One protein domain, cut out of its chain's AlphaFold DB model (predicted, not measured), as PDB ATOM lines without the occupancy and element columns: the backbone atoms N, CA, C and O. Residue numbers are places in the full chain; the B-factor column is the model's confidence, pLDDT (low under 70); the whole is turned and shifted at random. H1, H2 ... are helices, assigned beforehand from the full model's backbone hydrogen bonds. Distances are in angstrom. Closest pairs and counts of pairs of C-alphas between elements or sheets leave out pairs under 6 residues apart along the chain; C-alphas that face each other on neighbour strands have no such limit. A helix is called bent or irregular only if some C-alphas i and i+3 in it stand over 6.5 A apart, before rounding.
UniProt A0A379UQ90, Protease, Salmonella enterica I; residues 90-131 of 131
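What this domain is: This is residues 90 to 131 of the 131 residues of the protein "Protease" of Salmonella enterica I (UniProt A0A379UQ90). One straight helix, H1, runs along the long axis of a thin rod, with the looped residues 90 to 97 as a hook at one end and, beyond a short link, a short, irregular helix, H2, set crosswise at the other end, like the bar of a T. The two helices do not pack on each other, and the last residues, 128 to 131, fold back from H2. The printed part has 42 residues with two named helices, H1 then H2 along the chain, and no named strand; its class is all helix. The whole is extended, with a radius of gyration of the C-alphas of 16.5 A and spans of 45 by 18 by 8 A.

Where its parts are: The printed part begins at Trp 90, with its C-alpha at (-37.555, 4.334, 3.983). H1 covers residues 98 to 113 and measures 23.2 A from first to last C-alpha, starting with C-alpha 98 at (-38.526, -0.186, 5.799). H2 covers residues 120 to 127, 13.6 A from first to last C-alpha, and ends with C-alpha 127 at (-36.824, -37.322, 7.789). H2 is irregular: C-alphas 121 and 124 are 7.6 A apart.

How they stand to each other: H1 and H2 are apart, with no C-alpha of the one within 8 A of the other. A short link of 6 residues joins them. Residues 102 to 114, of which 102 to 113 belong to H1, stand free, and so do residues 119 to 124, of which 120 to 124 belong to H2. In H1 every O i to N i+4 pair is within hydrogen-bond range. In H2 0 of 4 such pairs are, beside 3 of 5 O i to N i+3 pairs.

The domain as a whole: The two C-alphas farthest apart, those of Gly 94 and Pro 121, are 47.7 A apart. The printed part has no cut and ends at Asn 131, the chain's last residue. The mean pLDDT of the printed part is 79.7, and the model's confidence is under 70 at residues 112 to 117, residue 127 and residues 129 to 131.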
ATOM      1  N   TRP A  90     -38.224   5.144   5.004       93.12
ATOM      2  CA  TRP A  90     -37.555   4.334   3.983       93.12
ATOM      3  C   TRP A  90     -36.205   3.809   4.483       93.12
ATOM      4  O   TRP A  90     -36.004   2.594   4.539       93.12
ATOM      5  N   ASP A  91     -35.331   4.727   4.904       90.75
ATOM      6  CA  ASP A  91     -33.981   4.448   5.388       90.75
ATOM      7  C   ASP A  91     -33.494   5.534   6.373       90.75
ATOM      8  O   ASP A  91     -34.045   6.636   6.404       90.75
ATOM      9  N   GLY A  92     -32.491   5.225   7.199       87.00
ATOM     10  CA  GLY A  92     -31.948   6.122   8.226       87.00
ATOM     11  C   GLY A  92     -31.396   5.408   9.466       87.00
ATOM     12  O   GLY A  92     -31.592   4.209   9.663       87.00
ATOM     13  N   GLU A  93     -30.711   6.163  10.327       81.06
ATOM     14  CA  GLU A  93     -30.096   5.650  11.557       81.06
ATOM     15  C   GLU A  93     -31.003   5.827  12.788       81.06
ATOM     16  O   GLU A  93     -31.785   6.772  12.881       81.06
ATOM     17  N   GLY A  94     -30.876   4.924  13.765       80.00
ATOM     18  CA  GLY A  94     -31.491   5.077  15.092       80.00
ATOM     19  C   GLY A  94     -32.963   4.662  15.219       80.00
ATOM     20  O   GLY A  94     -33.539   4.829  16.292       80.00
ATOM     21  N   GLN A  95     -33.574   4.096  14.176       83.94
ATOM     22  CA  GLN A  95     -34.952   3.587  14.203       83.94
ATOM     23  C   GLN A  95     -35.135   2.398  13.252       83.94
ATOM     24  O   GLN A  95     -34.322   2.193  12.353       83.94
ATOM     25  N   THR A  96     -36.211   1.627  13.433       87.50
ATOM     26  CA  THR A  96     -36.582   0.549  12.504       87.50
ATOM     27  C   THR A  96     -37.031   1.138  11.169       87.50
ATOM     28  O   THR A  96     -38.016   1.878  11.118       87.50
ATOM     29  N   THR A  97     -36.329   0.793  10.090       95.19
ATOM     30  CA  THR A  97     -36.630   1.290   8.739       95.19
ATOM     31  C   THR A  97     -37.319   0.239   7.875       95.19
ATOM     32  O   THR A  97     -37.284  -0.972   8.141       95.19
ATOM     33  N   LEU A  98     -37.954   0.702   6.799       94.50
ATOM     34  CA  LEU A  98     -38.526  -0.186   5.799       94.50
ATOM     35  C   LEU A  98     -37.431  -1.016   5.117       94.50
ATOM     36  O   LEU A  98     -37.625  -2.216   4.928       94.50
ATOM     37  N   MET A  99     -36.277  -0.413   4.816       93.94
ATOM     38  CA  MET A  99     -35.136  -1.114   4.224       93.94
ATOM     39  C   MET A  99     -34.660  -2.281   5.096       93.94
ATOM     40  O   MET A  99     -34.533  -3.399   4.598       93.94
ATOM     41  N   GLN A 100     -34.482  -2.061   6.402       93.94
ATOM     42  CA  GLN A 100     -34.111  -3.123   7.348       93.94
ATOM     43  C   GLN A 100     -35.154  -4.245   7.360       93.94
ATOM     44  O   GLN A 100     -34.817  -5.418   7.214       93.94
ATOM     45  N   THR A 101     -36.437  -3.882   7.431       93.94
ATOM     46  CA  THR A 101     -37.543  -4.853   7.435       93.94
ATOM     47  C   THR A 101     -37.567  -5.697   6.152       93.94
ATOM     48  O   THR A 101     -37.835  -6.901   6.193       93.94
ATOM     49  N   ILE A 102     -37.292  -5.084   4.994       93.94
ATOM     50  CA  ILE A 102     -37.201  -5.776   3.702       93.94
ATOM     51  C   ILE A 102     -36.003  -6.733   3.696       93.94
ATOM     52  O   ILE A 102     -36.166  -7.901   3.346       93.94
ATOM     53  N   GLN A 103     -34.825  -6.265   4.113       93.94
ATOM     54  CA  GLN A 103     -33.601  -7.070   4.159       93.94
ATOM     55  C   GLN A 103     -33.751  -8.289   5.073       93.94
ATOM     56  O   GLN A 103     -33.407  -9.401   4.672       93.94
ATOM     57  N   GLU A 104     -34.326  -8.111   6.263       93.81
ATOM     58  CA  GLU A 104     -34.595  -9.205   7.199       93.81
ATOM     59  C   GLU A 104     -35.534 -10.254   6.596       93.81
ATOM     60  O   GLU A 104     -35.267 -11.455   6.685       93.81
ATOM     61  N   ARG A 105     -36.615  -9.822   5.932       93.69
ATOM     62  CA  ARG A 105     -37.554 -10.741   5.272       93.69
ATOM     63  C   ARG A 105     -36.913 -11.498   4.114       93.69
ATOM     64  O   ARG A 105     -37.153 -12.697   3.983       93.69
ATOM     65  N   ILE A 106     -36.097 -10.829   3.299       94.94
ATOM     66  CA  ILE A 106     -35.346 -11.478   2.214       94.94
ATOM     67  C   ILE A 106     -34.388 -12.519   2.803       94.94
ATOM     68  O   ILE A 106     -34.418 -13.673   2.381       94.94
ATOM     69  N   ALA A 107     -33.608 -12.161   3.829       93.44
ATOM     70  CA  ALA A 107     -32.673 -13.077   4.479       93.44
ATOM     71  C   ALA A 107     -33.374 -14.324   5.047       93.44
ATOM     72  O   ALA A 107     -32.900 -15.445   4.854       93.44
ATOM     73  N   GLN A 108     -34.529 -14.149   5.696       92.19
ATOM     74  CA  GLN A 108     -35.340 -15.260   6.204       92.19
ATOM     75  C   GLN A 108     -35.851 -16.173   5.081       92.19
ATOM     76  O   GLN A 108     -35.805 -17.397   5.221       92.19
ATOM     77  N   ALA A 109     -36.312 -15.603   3.963       90.81
ATOM     78  CA  ALA A 109     -36.801 -16.371   2.820       90.81
ATOM     79  C   ALA A 109     -35.676 -17.177   2.148       90.81
ATOM     80  O   ALA A 109     -35.832 -18.374   1.906       90.81
ATOM     81  N   THR A 110     -34.507 -16.565   1.933       88.19
ATOM     82  CA  THR A 110     -33.342 -17.237   1.336       88.19
ATOM     83  C   THR A 110     -32.807 -18.368   2.223       88.19
ATOM     84  O   THR A 110     -32.404 -19.417   1.721       88.19
ATOM     85  N   GLN A 111     -32.853 -18.225   3.554       77.19
ATOM     86  CA  GLN A 111     -32.468 -19.306   4.475       77.19
ATOM     87  C   GLN A 111     -33.421 -20.512   4.430       77.19
ATOM     88  O   GLN A 111     -32.989 -21.645   4.659       77.19
ATOM     89  N   GLN A 112     -34.710 -20.309   4.134       62.88
ATOM     90  CA  GLN A 112     -35.673 -21.409   4.026       62.88
ATOM     91  C   GLN A 112     -35.440 -22.279   2.785       62.88
ATOM     92  O   GLN A 112     -35.587 -23.498   2.880       62.88
ATOM     93  N   GLU A 113     -35.012 -21.705   1.658       58.38
ATOM     94  CA  GLU A 113     -34.677 -22.475   0.448       58.38
ATOM     95  C   GLU A 113     -33.494 -23.432   0.676       58.38
ATOM     96  O   GLU A 113     -33.500 -24.567   0.192       58.38
ATOM     97  N   GLY A 114     -32.535 -23.038   1.521       57.38
ATOM     98  CA  GLY A 114     -31.411 -23.882   1.934       57.38
ATOM     99  C   GLY A 114     -31.794 -25.116   2.767       57.38
ATOM    100  O   GLY A 114     -30.971 -26.016   2.935       57.38
ATOM    101  N   ARG A 115     -33.037 -25.221   3.271       55.47
ATOM    102  CA  ARG A 115     -33.500 -26.391   4.053       55.47
ATOM    103  C   ARG A 115     -33.785 -27.627   3.196       55.47
ATOM    104  O   ARG A 115     -33.965 -28.728   3.724       55.47
ATOM    105  N   HIS A 116     -33.788 -27.503   1.871       61.22
ATOM    106  CA  HIS A 116     -33.804 -28.653   0.970       61.22
ATOM    107  C   HIS A 116     -32.378 -29.148   0.713       61.22
ATOM    108  O   HIS A 116     -31.850 -29.049  -0.388       61.22
ATOM    109  N   ARG A 117     -31.775 -29.710   1.770       62.09
ATOM    110  CA  ARG A 117     -30.402 -30.241   1.811       62.09
ATOM    111  C   ARG A 117     -30.105 -31.294   0.732       62.09
ATOM    112  O   ARG A 117     -28.949 -31.468   0.363       62.09
ATOM    113  N   PHE A 118     -31.131 -31.985   0.229       73.06
ATOM    114  CA  PHE A 118     -31.002 -33.042  -0.771       73.06
ATOM    115  C   PHE A 118     -31.791 -32.738  -2.061       73.06
ATOM    116  O   PHE A 118     -32.893 -32.180  -1.984       73.06
ATOM    117  N   PRO A 119     -31.280 -33.155  -3.243       74.62
ATOM    118  CA  PRO A 119     -31.999 -33.096  -4.519       74.62
ATOM    119  C   PRO A 119     -33.375 -33.777  -4.459       74.62
ATOM    120  O   PRO A 119     -33.603 -34.648  -3.620       74.62
ATOM    121  N   TRP A 120     -34.281 -33.444  -5.387       70.12
ATOM    122  CA  TRP A 120     -35.675 -33.921  -5.369       70.12
ATOM    123  C   TRP A 120     -35.878 -35.446  -5.167       70.12
ATOM    124  O   TRP A 120     -36.775 -35.778  -4.389       70.12
ATOM    125  N   PRO A 121     -35.064 -36.380  -5.720       84.06
ATOM    126  CA  PRO A 121     -35.250 -37.812  -5.460       84.06
ATOM    127  C   PRO A 121     -34.795 -38.256  -4.059       84.06
ATOM    128  O   PRO A 121     -35.148 -39.340  -3.609       84.06
ATOM    129  N   LEU A 122     -34.014 -37.433  -3.355       82.12
ATOM    130  CA  LEU A 122     -33.395 -37.753  -2.064       82.12
ATOM    131  C   LEU A 122     -33.983 -36.946  -0.898       82.12
ATOM    132  O   LEU A 122     -33.530 -37.080   0.236       82.12
ATOM    133  N   ARG A 123     -35.028 -36.141  -1.135       76.44
ATOM    134  CA  ARG A 123     -35.697 -35.341  -0.090       76.44
ATOM    135  C   ARG A 123     -36.234 -36.167   1.084       76.44
ATOM    136  O   ARG A 123     -36.345 -35.626   2.179       76.44
ATOM    137  N   TRP A 124     -36.531 -37.456   0.891       78.06
ATOM    138  CA  TRP A 124     -36.980 -38.364   1.957       78.06
ATOM    139  C   TRP A 124     -35.926 -38.570   3.064       78.06
ATOM    140  O   TRP A 124     -36.292 -38.875   4.198       78.06
ATOM    141  N   LEU A 125     -34.637 -38.322   2.785       76.94
ATOM    142  CA  LEU A 125     -33.556 -38.383   3.777       76.94
ATOM    143  C   LEU A 125     -33.627 -37.261   4.824       76.94
ATOM    144  O   LEU A 125     -33.087 -37.422   5.917       76.94
ATOM    145  N   ASN A 126     -34.344 -36.161   4.551       72.88
ATOM    146  CA  ASN A 126     -34.581 -35.107   5.547       72.88
ATOM    147  C   ASN A 126     -35.376 -35.610   6.768       72.88
ATOM    148  O   ASN A 126     -35.317 -34.983   7.818       72.88
ATOM    149  N   ALA A 127     -36.108 -36.726   6.658       67.69
ATOM    150  CA  ALA A 127     -36.824 -37.322   7.789       67.69
ATOM    151  C   ALA A 127     -35.906 -38.123   8.736       67.69
ATOM    152  O   ALA A 127     -36.299 -38.407   9.864       67.69
ATOM    153  N   PHE A 128     -34.698 -38.486   8.289       73.06
ATOM    154  CA  PHE A 128     -33.768 -39.351   9.027       73.06
ATOM    155  C   PHE A 128     -32.574 -38.602   9.633       73.06
ATOM    156  O   PHE A 128     -31.858 -39.169  10.456       73.06
ATOM    157  N   ILE A 129     -32.348 -37.341   9.246       61.56
ATOM    158  CA  ILE A 129     -31.234 -36.518   9.730       61.56
ATOM    159  C   ILE A 129     -31.822 -35.222  10.313       61.56
ATOM    160  O   ILE A 129     -32.218 -34.352   9.534       61.56
ATOM    161  N   PRO A 130     -31.918 -35.084  11.650       57.34
ATOM    162  CA  PRO A 130     -32.357 -33.841  12.274       57.34
ATOM    163  C   PRO A 130     -31.297 -32.735  12.125       57.34
ATOM    164  O   PRO A 130     -30.138 -33.021  11.815       57.34
ATOM    165  N   ASN A 131     -31.731 -31.480  12.312       56.75
ATOM    166  CA  ASN A 131     -30.883 -30.277  12.263       56.75
ATOM    167  C   ASN A 131     -29.741 -30.313  13.279       56.75
ATOM    168  O   ASN A 131     -30.006 -30.720  14.433       56.75
TER     169      ASN A 131